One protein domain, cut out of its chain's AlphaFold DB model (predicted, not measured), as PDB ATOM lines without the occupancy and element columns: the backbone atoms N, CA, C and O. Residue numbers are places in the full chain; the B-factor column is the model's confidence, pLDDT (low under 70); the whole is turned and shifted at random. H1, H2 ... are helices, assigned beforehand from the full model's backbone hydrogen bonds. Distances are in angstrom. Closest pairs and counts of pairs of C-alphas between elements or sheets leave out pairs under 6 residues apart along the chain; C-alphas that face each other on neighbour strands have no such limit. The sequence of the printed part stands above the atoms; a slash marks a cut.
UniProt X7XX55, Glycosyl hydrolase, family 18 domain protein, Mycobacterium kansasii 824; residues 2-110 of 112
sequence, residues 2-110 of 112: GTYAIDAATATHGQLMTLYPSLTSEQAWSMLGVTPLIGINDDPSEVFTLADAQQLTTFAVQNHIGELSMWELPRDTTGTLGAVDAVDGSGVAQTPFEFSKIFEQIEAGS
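AT A GLANCE: This is residues 2 to 110 of the 112 residues of the protein "Glycosyl hydrolase, family 18 domain protein" of Mycobacterium kansasii 824 (UniProt X7XX55). Look first for the long helix H1, which joins by its first residues to a second helix, H3, near the middle; the short helices H4 and H5 pack on H3, and the short H2 packs on the far part of H1. Two long links without named elements fill much of the rest, and residues 74 to 91 of the second make a head of loops at one end. The 109 printed residues hold five named helices, H1 to H5 in order, and no named strand; the class is all helix, though helices hold 48 of the 109 residues. The whole is compact, with a radius of gyration of the C-alphas of 14.7 A, and elongated in outline, spanning 48 by 29 by 19 A.

IN THESE COORDINATES: Find C-alpha 2 at (194.896, 150.606, 215.180); from there H1, residues 2 to 19, runs 25.7 A. H2 is residues 25 to 30. H3, residues 50 to 63, starts at (202.159, 145.572, 212.162) and runs 20.0 A. H4 is residues 98 to 103, and H5, residues 105 to 108, ends at (196.985, 150.548, 195.088).

HOW THE PARTS SIT: H1 touches H3 with residues 2 to 6 alone, at a shallow tilt of 29 degrees, the same way; the closest C-alphas, of Gly 2 and Asp 52, are 4.1 A apart. H1 touches H2 with residues 13 to 17 alone, at a steep tilt of 63 degrees; the closest C-alphas, of Leu 16 and Ala 28, are 6.1 A apart. H3 is the hub, touching three helices, H1, H4 and H5: it touches H4 at a shallow tilt of 14 degrees, the closest C-alphas, of Thr 57 and Phe 103, being 6.0 A apart, and it touches H5 with residues 57 to 61 alone, the closest C-alphas, of Val 61 and Ile 106, being 5.5 A apart. H1 is apart from H4 and H5. In H1, H2, H3 and H4 every O i to N i+4 pair is within hydrogen-bond range; H5 is too short for one.

THE WHOLE: The C-alphas of Ser 22 and Thr 80, the two farthest apart, are 48.3 A from each other. The printed part has no cut; the links H2 to H3 and H3 to H4 are long. Confidence is under 70 at residue 86 and residues 108 to 110.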
ATOM      1  N   GLY A   2     195.544 150.325 216.469       97.19
ATOM      2  CA  GLY A   2     194.896 150.606 215.180       97.19
ATOM      3  C   GLY A   2     193.464 151.116 215.313       97.19
ATOM      4  O   GLY A   2     193.108 152.104 214.676       97.19
ATOM      5  N   THR A   3     192.675 150.538 216.225       98.44
ATOM      6  CA  THR A   3     191.337 151.055 216.561       98.44
ATOM      7  C   THR A   3     191.375 152.521 216.987       98.44
ATOM      8  O   THR A   3     190.580 153.301 216.486       98.44
ATOM      9  N   TYR A   4     192.334 152.934 217.822       98.38
ATOM     10  CA  TYR A   4     192.431 154.340 218.231       98.38
ATOM     11  C   TYR A   4     192.795 155.272 217.071       98.38
ATOM     12  O   TYR A   4     192.257 156.373 216.992       98.38
ATOM     13  N   ALA A   5     193.651 154.833 216.143       98.56
ATOM     14  CA  ALA A   5     193.939 155.600 214.931       98.56
ATOM     15  C   ALA A   5     192.686 155.759 214.044       98.56
ATOM     16  O   ALA A   5     192.420 156.848 213.539       98.56
ATOM     17  N   ILE A   6     191.884 154.698 213.907       98.81
ATOM     18  CA  ILE A   6     190.619 154.711 213.154       98.81
ATOM     19  C   ILE A   6     189.568 155.595 213.834       98.81
ATOM     20  O   ILE A   6     188.889 156.373 213.161       98.81
ATOM     21  N   ASP A   7     189.446 155.519 215.157       98.81
ATOM     22  CA  ASP A   7     188.517 156.348 215.927       98.81
ATOM     23  C   ASP A   7     188.888 157.831 215.806       98.81
ATOM     24  O   ASP A   7     188.019 158.672 215.568       98.81
ATOM     25  N   ALA A   8     190.184 158.156 215.884       98.75
ATOM     26  CA  ALA A   8     190.681 159.512 215.676       98.75
ATOM     27  C   ALA A   8     190.389 160.018 214.252       98.75
ATOM     28  O   ALA A   8     189.903 161.142 214.083       98.75
ATOM     29  N   ALA A   9     190.615 159.186 213.231       98.69
ATOM     30  CA  ALA A   9     190.298 159.514 211.842       98.69
ATOM     31  C   ALA A   9     188.787 159.747 211.645       98.69
ATOM     32  O   ALA A   9     188.383 160.739 211.045       98.69
ATOM     33  N   THR A  10     187.943 158.891 212.226       98.81
ATOM     34  CA  THR A  10     186.473 158.998 212.163       98.81
ATOM     35  C   THR A  10     185.953 160.245 212.872       98.81
ATOM     36  O   THR A  10     185.090 160.950 212.347       98.81
ATOM     37  N   ALA A  11     186.500 160.575 214.044       98.88
ATOM     38  CA  ALA A  11     186.156 161.804 214.749       98.88
ATOM     39  C   ALA A  11     186.546 163.047 213.933       98.88
ATOM     40  O   ALA A  11     185.759 163.987 213.822       98.88
ATOM     41  N   THR A  12     187.733 163.029 213.319       98.75
ATOM     42  CA  THR A  12     188.235 164.122 212.472       98.75
ATOM     43  C   THR A  12     187.386 164.284 211.211       98.75
ATOM     44  O   THR A  12     187.021 165.400 210.851       98.75
ATOM     45  N   HIS A  13     186.981 163.181 210.579       98.75
ATOM     46  CA  HIS A  13     186.017 163.203 209.480       98.75
ATOM     47  C   HIS A  13     184.698 163.872 209.890       98.75
ATOM     48  O   HIS A  13     184.240 164.794 209.215       98.75
ATOM     49  N   GLY A  14     184.137 163.507 211.048       98.62
ATOM     50  CA  GLY A  14     182.931 164.149 211.581       98.62
ATOM     51  C   GLY A  14     183.099 165.657 211.822       98.62
ATOM     52  O   GLY A  14     182.177 166.440 211.564       98.62
ATOM     53  N   GLN A  15     184.286 166.088 212.258       98.75
ATOM     54  CA  GLN A  15     184.623 167.508 212.383       98.75
ATOM     55  C   GLN A  15     184.662 168.200 211.014       98.75
ATOM     56  O   GLN A  15     184.054 169.260 210.865       98.75
ATOM     57  N   LEU A  16     185.295 167.596 210.001       98.44
ATOM     58  CA  LEU A  16     185.325 168.129 208.633       98.44
ATOM     59  C   LEU A  16     183.914 168.271 208.054       98.44
ATOM     60  O   LEU A  16     183.574 169.331 207.532       98.44
ATOM     61  N   MET A  17     183.064 167.258 208.222       98.38
ATOM     62  CA  MET A  17     181.671 167.294 207.762       98.38
ATOM     63  C   MET A  17     180.845 168.387 208.455       98.38
ATOM     64  O   MET A  17     179.943 168.964 207.849       98.38
ATOM     65  N   THR A  18     181.161 168.702 209.714       98.31
ATOM     66  CA  THR A  18     180.500 169.780 210.469       98.31
ATOM     67  C   THR A  18     180.970 171.165 210.017       98.31
ATOM     68  O   THR A  18     180.160 172.079 209.872       98.31
ATOM     69  N   LEU A  19     182.278 171.335 209.804       98.38
ATOM     70  CA  LEU A  19     182.883 172.617 209.431       98.38
ATOM     71  C   LEU A  19     182.656 172.970 207.955       98.38
ATOM     72  O   LEU A  19     182.543 174.149 207.617       98.38
ATOM     73  N   TYR A  20     182.560 171.961 207.087       97.94
ATOM     74  CA  TYR A  20     182.443 172.112 205.639       97.94
ATOM     75  C   TYR A  20     181.209 171.364 205.105       97.94
ATOM     76  O   TYR A  20     181.340 170.357 204.408       97.94
ATOM     77  N   PRO A  21     179.989 171.868 205.366       96.75
ATOM     78  CA  PRO A  21     178.744 171.162 205.045       96.75
ATOM     79  C   PRO A  21     178.480 170.986 203.539       96.75
ATOM     80  O   PRO A  21     177.535 170.302 203.158       96.75
ATOM     81  N   SER A  22     179.274 171.624 202.671       97.88
ATOM     82  CA  SER A  22     179.216 171.434 201.219       97.88
ATOM     83  C   SER A  22     180.045 170.249 200.715       97.88
ATOM     84  O   SER A  22     179.918 169.907 199.541       97.88
ATOM     85  N   LEU A  23     180.916 169.666 201.546       97.62
ATOM     86  CA  LEU A  23     181.695 168.488 201.170       97.62
ATOM     87  C   LEU A  23     180.826 167.231 201.214       97.62
ATOM     88  O   LEU A  23     179.984 167.061 202.097       97.62
ATOM     89  N   THR A  24     181.070 166.314 200.283       98.38
ATOM     90  CA  THR A  24     180.624 164.930 200.444       98.38
ATOM     91  C   THR A  24     181.500 164.220 201.477       98.38
ATOM     92  O   THR A  24     182.639 164.616 201.731       98.38
ATOM     93  N   SER A  25     180.989 163.120 202.038       97.88
ATOM     94  CA  SER A  25     181.765 162.272 202.954       97.88
ATOM     95  C   SER A  25     183.093 161.824 202.341       97.88
ATOM     96  O   SER A  25     184.100 161.783 203.036       97.88
ATOM     97  N   GLU A  26     183.091 161.511 201.048       97.50
ATOM     98  CA  GLU A  26     184.277 161.077 200.313       97.50
ATOM     99  C   GLU A  26     185.315 162.193 200.186       97.50
ATOM    100  O   GLU A  26     186.481 161.990 200.499       97.50
ATOM    101  N   GLN A  27     184.883 163.408 199.834       98.12
ATOM    102  CA  GLN A  27     185.779 164.564 199.770       98.12
ATOM    103  C   GLN A  27     186.425 164.859 201.127       98.12
ATOM    104  O   GLN A  27     187.608 165.183 201.178       98.12
ATOM    105  N   ALA A  28     185.671 164.728 202.222       98.44
ATOM    106  CA  ALA A  28     186.213 164.898 203.566       98.44
ATOM    107  C   ALA A  28     187.249 163.816 203.918       98.44
ATOM    108  O   ALA A  28     188.268 164.137 204.525       98.44
ATOM    109  N   TRP A  29     187.038 162.560 203.509       98.38
ATOM    110  CA  TRP A  29     188.037 161.502 203.695       98.38
ATOM    111  C   TRP A  29     189.302 161.735 202.871       98.38
ATOM    112  O   TRP A  29     190.401 161.637 203.412       98.38
ATOM    113  N   SER A  30     189.170 162.129 201.606       97.38
ATOM    114  CA  SER A  30     190.323 162.410 200.742       97.38
ATOM    115  C   SER A  30     191.137 163.639 201.173       97.38
ATOM    116  O   SER A  30     192.259 163.818 200.715       97.38
ATOM    117  N   MET A  31     190.601 164.491 202.055       97.00
ATOM    118  CA  MET A  31     191.343 165.593 202.686       97.00
ATOM    119  C   MET A  31     192.120 165.172 203.939       97.00
ATOM    120  O   MET A  31     192.943 165.943 204.433       97.00
ATOM    121  N   LEU A  32     191.821 164.001 204.497       98.00
ATOM    122  CA  LEU A  32     192.353 163.544 205.771       98.00
ATOM    123  C   LEU A  32     193.657 162.760 205.565       98.00
ATOM    124  O   LEU A  32     193.772 161.964 204.637       98.00
ATOM    125  N   GLY A  33     194.611 162.961 206.475       98.19
ATOM    126  CA  GLY A  33     195.803 162.128 206.620       98.19
ATOM    127  C   GLY A  33     195.904 161.556 208.034       98.19
ATOM    128  O   GLY A  33     195.467 162.200 208.993       98.19
ATOM    129  N   VAL A  34     196.463 160.352 208.177       98.69
ATOM    130  CA  VAL A  34     196.733 159.731 209.487       98.69
ATOM    131  C   VAL A  34     198.223 159.426 209.613       98.69
ATOM    132  O   VAL A  34     198.783 158.733 208.765       98.69
ATOM    133  N   THR A  35     198.843 159.899 210.698       98.62
ATOM    134  CA  THR A  35     200.283 159.734 210.968       98.62
ATOM    135  C   THR A  35     200.529 159.058 212.322       98.62
ATOM    136  O   THR A  35     200.675 159.747 213.335       98.62
ATOM    137  N   PRO A  36     200.561 157.716 212.399       98.06
ATOM    138  CA  PRO A  36     200.928 157.009 213.622       98.06
ATOM    139  C   PRO A  36     202.435 157.076 213.913       98.06
ATOM    140  O   PRO A  36     203.265 157.138 213.005       98.06
ATOM    141  N   LEU A  37     202.794 156.971 215.191       97.31
ATOM    142  CA  LEU A  37     204.129 156.558 215.629       97.31
ATOM    143  C   LEU A  37     204.172 155.019 215.549       97.31
ATOM    144  O   LEU A  37     203.312 154.360 216.126       97.31
ATOM    145  N   ILE A  38     205.084 154.440 214.760       97.69
ATOM    146  CA  ILE A  38     205.124 152.977 214.527       97.69
ATOM    147  C   ILE A  38     205.835 152.236 215.664       97.69
ATOM    148  O   ILE A  38     206.751 152.769 216.279       97.69
ATOM    149  N   GLY A  39     205.469 150.984 215.932       97.44
ATOM    150  CA  GLY A  39     206.073 150.208 217.015       97.44
ATOM    151  C   GLY A  39     205.754 150.771 218.396       97.44
ATOM    152  O   GLY A  39     204.619 151.143 218.665       97.44
ATOM    153  N   ILE A  40     206.729 150.767 219.299       96.69
ATOM    154  CA  ILE A  40     206.557 151.267 220.665       96.69
ATOM    155  C   ILE A  40     206.569 152.800 220.638       96.69
ATOM    156  O   ILE A  40     207.485 153.402 220.069       96.69
ATOM    157  N   ASN A  41     205.553 153.417 221.239       95.38
ATOM    158  CA  ASN A  41     205.428 154.867 221.352       95.38
ATOM    159  C   ASN A  41     206.234 155.426 222.539       95.38
ATOM    160  O   ASN A  41     206.930 154.692 223.239       95.38
ATOM    161  N   ASP A  42     206.119 156.736 222.789       92.81
ATOM    162  CA  ASP A  42     206.731 157.408 223.943       92.81
ATOM    163  C   ASP A  42     206.297 156.801 225.292       92.81
ATOM    164  O   ASP A  42     207.090 156.753 226.236       92.81
ATOM    165  N   ASP A  43     205.053 156.309 225.382       92.50
ATOM    166  CA  ASP A  43     204.608 155.428 226.461       92.50
ATOM    167  C   ASP A  43     204.856 153.960 226.056       92.50
ATOM    168  O   ASP A  43     204.235 153.479 225.105       92.50
ATOM    169  N   PRO A  44     205.705 153.201 226.781       90.44
ATOM    170  CA  PRO A  44     206.010 151.809 226.447       90.44
ATOM    171  C   PRO A  44     204.800 150.860 226.436       90.44
ATOM    172  O   PRO A  44     204.897 149.746 225.920       90.44
ATOM    173  N   SER A  45     203.683 151.248 227.059       93.06
ATOM    174  CA  SER A  45     202.436 150.477 227.039       93.06
ATOM    175  C   SER A  45     201.627 150.671 225.751       93.06
ATOM    176  O   SER A  45     200.772 149.842 225.427       93.06
ATOM    177  N   GLU A  46     201.919 151.720 224.986       95.44
ATOM    178  CA  GLU A  46     201.290 152.023 223.710       95.44
ATOM    179  C   GLU A  46     202.151 151.484 222.566       95.44
ATOM    180  O   GLU A  46     203.223 152.000 222.258       95.44
ATOM    181  N   VAL A  47     201.674 150.421 221.916       97.38
ATOM    182  CA  VAL A  47     202.401 149.780 220.814       97.38
ATOM    183  C   VAL A  47     201.532 149.740 219.562       97.38
ATOM    184  O   VAL A  47     200.487 149.082 219.534       97.38
ATOM    185  N   PHE A  48     201.962 150.439 218.515       98.31
ATOM    186  CA  PHE A  48     201.403 150.371 217.172       98.31
ATOM    187  C   PHE A  48     202.071 149.241 216.381       98.31
ATOM    188  O   PHE A  48     203.151 149.374 215.812       98.31
ATOM    189  N   THR A  49     201.432 148.079 216.384       98.50
ATOM    190  CA  THR A  49     201.955 146.849 215.778       98.50
ATOM    191  C   THR A  49     201.776 146.813 214.256       98.50
ATOM    192  O   THR A  49     201.006 147.581 213.684       98.50
ATOM    193  N   LEU A  50     202.408 145.845 213.586       98.69
ATOM    194  CA  LEU A  50     202.159 145.572 212.162       98.69
ATOM    195  C   LEU A  50     200.685 145.221 211.876       98.69
ATOM    196  O   LEU A  50     200.150 145.577 210.829       98.69
ATOM    197  N   ALA A  51     200.000 144.563 212.818       98.81
ATOM    198  CA  ALA A  51     198.573 144.270 212.685       98.81
ATOM    199  C   ALA A  51     197.720 145.546 212.750       98.81
ATOM    200  O   ALA A  51     196.757 145.680 211.996       98.81
ATOM    201  N   ASP A  52     198.101 146.501 213.604       98.81
ATOM    202  CA  ASP A  52     197.463 147.818 213.666       98.81
ATOM    203  C   ASP A  52     197.691 148.611 212.374       98.81
ATOM    204  O   ASP A  52     196.763 149.243 211.872       98.81
ATOM    205  N   ALA A  53     198.901 148.528 211.807       98.81
ATOM    206  CA  ALA A  53     199.217 149.121 210.513       98.81
ATOM    207  C   ALA A  53     198.319 148.550 209.410       98.81
ATOM    208  O   ALA A  53     197.696 149.308 208.674       98.81
ATOM    209  N   GLN A  54     198.180 147.221 209.343       98.69
ATOM    210  CA  GLN A  54     197.335 146.573 208.341       98.69
ATOM    211  C   GLN A  54     195.861 146.952 208.515       98.69
ATOM    212  O   GLN A  54     195.172 147.213 207.529       98.69
ATOM    213  N   GLN A  55     195.383 147.012 209.761       98.81
ATOM    214  CA  GLN A  55     194.023 147.437 210.081       98.81
ATOM    215  C   GLN A  55     193.762 148.874 209.604       98.81
ATOM    216  O   GLN A  55     192.749 149.122 208.945       98.81
ATOM    217  N   LEU A  56     194.677 149.803 209.902       98.75
ATOM    218  CA  LEU A  56     194.573 151.200 209.485       98.75
ATOM    219  C   LEU A  56     194.639 151.342 207.959       98.75
ATOM    220  O   LEU A  56     193.796 152.028 207.389       98.75
ATOM    221  N   THR A  57     195.570 150.657 207.288       98.62
ATOM    222  CA  THR A  57     195.662 150.647 205.820       98.62
ATOM    223  C   THR A  57     194.375 150.144 205.180       98.62
ATOM    224  O   THR A  57     193.865 150.770 204.254       98.62
ATOM    225  N   THR A  58     193.806 149.038 205.670       98.31
ATOM    226  CA  THR A  58     192.539 148.519 205.136       98.31
ATOM    227  C   THR A  58     191.407 149.530 205.297       98.31
ATOM    228  O   THR A  58     190.657 149.752 204.349       98.31
ATOM    229  N   PHE A  59     191.302 150.177 206.460       98.38
ATOM    230  CA  PHE A  59     190.324 151.241 206.681       98.38
ATOM    231  C   PHE A  59     190.539 152.427 205.731       98.38
ATOM    232  O   PHE A  59     189.579 152.933 205.148       98.38
ATOM    233  N   ALA A  60     191.790 152.843 205.541       98.25
ATOM    234  CA  ALA A  60     192.149 153.960 204.684       98.25
ATOM    235  C   ALA A  60     191.811 153.701 203.210       98.25
ATOM    236  O   ALA A  60     191.200 154.554 202.571       98.25
ATOM    237  N   VAL A  61     192.115 152.499 202.704       97.44
ATOM    238  CA  VAL A  61     191.740 152.063 201.348       97.44
ATOM    239  C   VAL A  61     190.220 152.037 201.177       97.44
ATOM    240  O   VAL A  61     189.714 152.527 200.176       97.44
ATOM    241  N   GLN A  62     189.480 151.505 202.153       96.62
ATOM    242  CA  GLN A  62     188.014 151.411 202.082       96.62
ATOM    243  C   GLN A  62     187.302 152.769 202.078       96.62
ATOM    244  O   GLN A  62     186.187 152.857 201.572       96.62
ATOM    245  N   ASN A  63     187.910 153.801 202.668       96.62
ATOM    246  CA  ASN A  63     187.318 155.137 202.786       96.62
ATOM    247  C   ASN A  63     187.966 156.170 201.857       96.62
ATOM    248  O   ASN A  63     187.586 157.337 201.915       96.62
ATOM    249  N   HIS A  64     188.932 155.769 201.025       96.25
ATOM    250  CA  HIS A  64     189.692 156.670 200.154       96.25
ATOM    251  C   HIS A  64     190.321 157.850 200.924       96.25
ATOM    252  O   HIS A  64     190.216 159.013 200.519       96.25
ATOM    253  N   ILE A  65     190.958 157.539 202.064       97.75
ATOM    254  CA  ILE A  65     191.722 158.517 202.853       97.75
ATOM    255  C   ILE A  65     192.861 159.083 201.999       97.75
ATOM    256  O   ILE A  65     193.492 158.351 201.238       97.75
ATOM    257  N   GLY A  66     193.113 160.386 202.125       97.12
ATOM    258  CA  GLY A  66     194.083 161.093 201.291       97.12
ATOM    259  C   GLY A  66     195.536 160.680 201.529       97.12
ATOM    260  O   GLY A  66     196.318 160.643 200.584       97.12
ATOM    261  N   GLU A  67     195.901 160.367 202.775       97.25
ATOM    262  CA  GLU A  67     197.283 160.042 203.137       97.25
ATOM    263  C   GLU A  67     197.382 159.078 204.331       97.25
ATOM    264  O   GLU A  67     196.666 159.206 205.329       97.25
ATOM    265  N   LEU A  68     198.353 158.165 204.261       98.50
ATOM    266  CA  LEU A  68     198.973 157.563 205.438       98.50
ATOM    267  C   LEU A  68     200.450 157.938 205.473       98.50
ATOM    268  O   LEU A  68     201.166 157.772 204.488       98.50
ATOM    269  N   SER A  69     200.906 158.401 206.629       98.19
ATOM    270  CA  SER A  69     202.317 158.654 206.913       98.19
ATOM    271  C   SER A  69     202.683 158.066 208.272       98.19
ATOM    272  O   SER A  69     201.841 157.500 208.963       98.19
ATOM    273  N   MET A  70     203.954 158.127 208.660       97.69
ATOM    274  CA  MET A  70     204.407 157.553 209.926       97.69
ATOM    275  C   MET A  70     205.571 158.323 210.525       97.69
ATOM    276  O   MET A  70     206.381 158.900 209.798       97.69
ATOM    277  N   TRP A  71     205.693 158.247 211.848       95.94
ATOM    278  CA  TRP A  71     206.919 158.594 212.553       95.94
ATOM    279  C   TRP A  71     207.685 157.312 212.918       95.94
ATOM    280  O   TRP A  71     207.267 156.538 213.777       95.94
ATOM    281  N   GLU A  72     208.795 156.990 212.270       94.31
ATOM    282  CA  GLU A  72     209.407 157.651 211.111       94.31
ATOM    283  C   GLU A  72     210.206 156.623 210.297       94.31
ATOM    284  O   GLU A  72     210.384 155.488 210.734       94.31
ATOM    285  N   LEU A  73     210.705 156.996 209.114       95.19
ATOM    286  CA  LEU A  73     211.375 156.049 208.214       95.19
ATOM    287  C   LEU A  73     212.595 155.337 208.843       95.19
ATOM    288  O   LEU A  73     212.683 154.118 208.696       95.19
ATOM    289  N   PRO A  74     213.511 156.013 209.573       94.44
ATOM    290  CA  PRO A  74     214.594 155.324 210.283       94.44
ATOM    291  C   PRO A  74     214.117 154.286 211.307       94.44
ATOM    292  O   PRO A  74     214.832 153.322 211.569       94.44
ATOM    293  N   ARG A  75     212.902 154.448 211.847       96.25
ATOM    294  CA  ARG A  75     212.301 153.500 212.790       96.25
ATOM    295  C   ARG A  75     211.719 152.266 212.122       96.25
ATOM    296  O   ARG A  75     211.375 151.331 212.830       96.25
ATOM    297  N   ASP A  76     211.603 152.216 210.796       97.12
ATOM    298  CA  ASP A  76     210.986 151.088 210.086       97.12
ATOM    299  C   ASP A  76     211.954 149.900 209.918       97.12
ATOM    300  O   ASP A  76     212.261 149.400 208.833       97.12
ATOM    301  N   THR A  77     212.471 149.465 211.057       96.56
ATOM    302  CA  THR A  77     213.325 148.309 211.288       96.56
ATOM    303  C   THR A  77     213.090 147.845 212.723       96.56
ATOM    304  O   THR A  77     212.561 148.589 213.543       96.56
ATOM    305  N   THR A  78     213.486 146.618 213.062       96.44
ATOM    306  CA  THR A  78     213.246 146.089 214.418       96.44
ATOM    307  C   THR A  78     213.969 146.907 215.497       96.44
ATOM    308  O   THR A  78     213.371 147.244 216.519       96.44
ATOM    309  N   GLY A  79     215.250 147.220 215.285       94.25
ATOM    310  CA  GLY A  79     216.099 147.810 216.322       94.25
ATOM    311  C   GLY A  79     216.262 146.921 217.549       94.25
ATOM    312  O   GLY A  79     216.305 145.689 217.449       94.25
ATOM    313  N   THR A  80     216.320 147.544 218.721       94.31
ATOM    314  CA  THR A  80     216.295 146.848 220.009       94.31
ATOM    315  C   THR A  80     214.860 146.508 220.426       94.31
ATOM    316  O   THR A  80     214.066 147.383 220.765       94.31
ATOM    317  N   LEU A  81     214.525 145.213 220.454       94.25
ATOM    318  CA  LEU A  81     213.200 144.737 220.871       94.25
ATOM    319  C   LEU A  81     212.817 145.236 222.271       94.25
ATOM    320  O   LEU A  81     213.564 145.048 223.232       94.25
ATOM    321  N   GLY A  82     211.617 145.802 222.391       92.19
ATOM    322  CA  GLY A  82     211.081 146.303 223.656       92.19
ATOM    323  C   GLY A  82     211.589 147.688 224.071       92.19
ATOM    324  O   GLY A  82     211.180 148.172 225.124       92.19
ATOM    325  N   ALA A  83     212.469 148.324 223.290       89.81
ATOM    326  CA  ALA A  83     212.980 149.655 223.597       89.81
ATOM    327  C   ALA A  83     212.099 150.761 222.996       89.81
ATOM    328  O   ALA A  83     211.675 150.682 221.845       89.81
ATOM    329  N   VAL A  84     211.892 151.827 223.775       85.00
ATOM    330  CA  VAL A  84     211.435 153.121 223.259       85.00
ATOM    331  C   VAL A  84     212.664 153.823 222.691       85.00
ATOM    332  O   VAL A  84     213.394 154.492 223.422       85.00
ATOM    333  N   ASP A  85     212.950 153.602 221.413       73.81
ATOM    334  CA  ASP A  85     214.021 154.306 220.710       73.81
ATOM    335  C   ASP A  85     213.484 154.846 219.380       73.81
ATOM    336  O   ASP A  85     212.814 154.140 218.628       73.81
ATOM    337  N   ALA A  86     213.722 156.127 219.102       64.62
ATOM    338  CA  ALA A  86     213.358 156.745 217.831       64.62
ATOM    339  C   ALA A  86     214.439 156.555 216.753       64.62
ATOM    340  O   ALA A  86     214.176 156.749 215.572       64.62
ATOM    341  N   VAL A  87     215.655 156.171 217.145       74.25
ATOM    342  CA  VAL A  87     216.827 156.137 216.265       74.25
ATOM    343  C   VAL A  87     217.231 154.708 215.909       74.25
ATOM    344  O   VAL A  87     217.702 154.474 214.798       74.25
ATOM    345  N   ASP A  88     217.041 153.753 216.823       84.00
ATOM    346  CA  ASP A  88     217.472 152.361 216.622       84.00
ATOM    347  C   ASP A  88     216.401 151.469 215.963       84.00
ATOM    348  O   ASP A  88     216.737 150.435 215.396       84.00
ATOM    349  N   GLY A  89     215.117 151.847 215.974       94.69
ATOM    350  CA  GLY A  89     214.050 151.082 215.317       94.69
ATOM    351  C   GLY A  89     212.674 151.282 215.945       94.69
ATOM    352  O   GLY A  89     212.460 152.178 216.749       94.69
ATOM    353  N   SER A  90     211.717 150.436 215.588       96.62
ATOM    354  CA  SER A  90     210.348 150.483 216.111       96.62
ATOM    355  C   SER A  90     210.210 149.789 217.472       96.62
ATOM    356  O   SER A  90     209.194 149.937 218.149       96.62
ATOM    357  N   GLY A  91     211.198 148.982 217.869       96.19
ATOM    358  CA  GLY A  91     211.148 148.172 219.085       96.19
ATOM    359  C   GLY A  91     210.235 146.944 218.977       96.19
ATOM    360  O   GLY A  91     210.084 146.211 219.959       96.19
ATOM    361  N   VAL A  92     209.652 146.676 217.801       96.94
ATOM    362  CA  VAL A  92     208.837 145.483 217.520       96.94
ATOM    363  C   VAL A  92     209.502 144.595 216.473       96.94
ATOM    364  O   VAL A  92     210.246 145.064 215.619       96.94
ATOM    365  N   ALA A  93     209.243 143.287 216.529       97.56
ATOM    366  CA  ALA A  93     209.797 142.352 215.555       97.56
ATOM    367  C   ALA A  93     209.177 142.586 214.171       97.56
ATOM    368  O   ALA A  93     207.961 142.492 214.011       97.56
ATOM    369  N   GLN A  94     210.029 142.853 213.184       97.69
ATOM    370  CA  GLN A  94     209.641 143.113 211.801       97.69
ATOM    371  C   GLN A  94     210.805 142.867 210.836       97.69
ATOM    372  O   GLN A  94     211.982 142.884 211.211       97.69
ATOM    373  N   THR A  95     210.496 142.732 209.555       98.19
ATOM    374  CA  THR A  95     211.480 142.909 208.488       98.19
ATOM    375  C   THR A  95     211.729 144.403 208.220       98.19
ATOM    376  O   THR A  95     210.868 145.239 208.512       98.19
ATOM    377  N   PRO A  96     212.906 144.790 207.686       97.50
ATOM    378  CA  PRO A  96     213.136 146.174 207.285       97.50
ATOM    379  C   PRO A  96     212.075 146.653 206.286       97.50
ATOM    380  O   PRO A  96     211.768 145.962 205.302       97.50
ATOM    381  N   PHE A  97     211.559 147.853 206.542       98.12
ATOM    382  CA  PHE A  97     210.541 148.543 205.753       98.12
ATOM    383  C   PHE A  97     209.151 147.885 205.742       98.12
ATOM    384  O   PHE A  97     208.400 148.035 204.778       98.12
ATOM    385  N   GLU A  98     208.813 147.079 206.751       98.62
ATOM    386  CA  GLU A  98     207.533 146.362 206.777       98.62
ATOM    387  C   GLU A  98     206.338 147.293 207.005       98.62
ATOM    388  O   GLU A  98     205.320 147.115 206.342       98.62
ATOM    389  N   PHE A  99     206.468 148.334 207.839       98.62
ATOM    390  CA  PHE A  99     205.418 149.348 207.962       98.62
ATOM    391  C   PHE A  99     205.238 150.124 206.651       98.62
ATOM    392  O   PHE A  99     204.107 150.295 206.201       98.62
ATOM    393  N   SER A 100     206.333 150.505 205.984       98.44
ATOM    394  CA  SER A 100     206.301 151.181 204.679       98.44
ATOM    395  C   SER A 100     205.548 150.349 203.638       98.44
ATOM    396  O   SER A 100     204.652 150.865 202.978       98.44
ATOM    397  N   LYS A 101     205.842 149.043 203.544       98.38
ATOM    398  CA  LYS A 101     205.157 148.105 202.629       98.38
ATOM    399  C   LYS A 101     203.674 147.918 202.947       98.38
ATOM    400  O   LYS A 101     202.885 147.546 202.081       98.38
ATOM    401  N   ILE A 102     203.281 148.105 204.203       98.56
ATOM    402  CA  ILE A 102     201.871 148.074 204.591       98.56
ATOM    403  C   ILE A 102     201.192 149.390 204.196       98.56
ATOM    404  O   ILE A 102     200.083 149.362 203.669       98.56
ATOM    405  N   PHE A 103     201.833 150.538 204.412       98.38
ATOM    406  CA  PHE A 103     201.237 151.844 204.116       98.38
ATOM    407  C   PHE A 103     201.204 152.170 202.619       98.38
ATOM    408  O   PHE A 103     200.218 152.749 202.174       98.38
ATOM    409  N   GLU A 104     202.174 151.718 201.813       96.25
ATOM    410  CA  GLU A 104     202.178 151.937 200.351       96.25
ATOM    411  C   GLU A 104     200.952 151.332 199.642       96.25
ATOM    412  O   GLU A 104     200.559 151.774 198.565       96.25
ATOM    413  N   GLN A 105     200.276 150.360 200.267       95.25
ATOM    414  CA  GLN A 105     199.054 149.754 199.729       95.25
ATOM    415  C   GLN A 105     197.906 150.764 199.572       95.25
ATOM    416  O   GLN A 105     196.975 150.491 198.813       95.25
ATOM    417  N   ILE A 106     197.960 151.925 200.239       91.94
ATOM    418  CA  ILE A 106     196.972 152.989 200.032       91.94
ATOM    419  C   ILE A 106     196.977 153.513 198.588       91.94
ATOM    420  O   ILE A 106     195.924 153.862 198.058       91.94
ATOM    421  N   GLU A 107     198.127 153.477 197.908       80.31
ATOM    422  CA  GLU A 107     198.255 153.884 196.505       80.31
ATOM    423  C   GLU A 107     197.639 152.862 195.539       80.31
ATOM    424  O   GLU A 107     197.144 153.218 194.471       80.31
ATOM    425  N   ALA A 108     197.614 151.580 195.909       65.81
ATOM    426  CA  ALA A 108     196.985 150.548 195.088       65.81
ATOM    427  C   ALA A 108     195.451 150.697 195.035       65.81
ATOM    428  O   ALA A 108     194.821 150.247 194.079       65.81
ATOM    429  N   GLY A 109     194.852 151.341 196.043       57.31
ATOM    430  CA  GLY A 109     193.418 151.634 196.104       57.31
ATOM    431  C   GLY A 109     192.991 152.911 195.373       57.31
ATOM    432  O   GLY A 109     191.799 153.088 195.145       57.31
ATOM    433  N   SER A 110     193.926 153.790 194.996       55.03
ATOM    434  CA  SER A 110     193.629 155.071 194.331       55.03
ATOM    435  C   SER A 110     193.675 155.010 192.795       55.03
ATOM    436  O   SER A 110     193.417 156.017 192.137       55.03
TER     437      SER A 110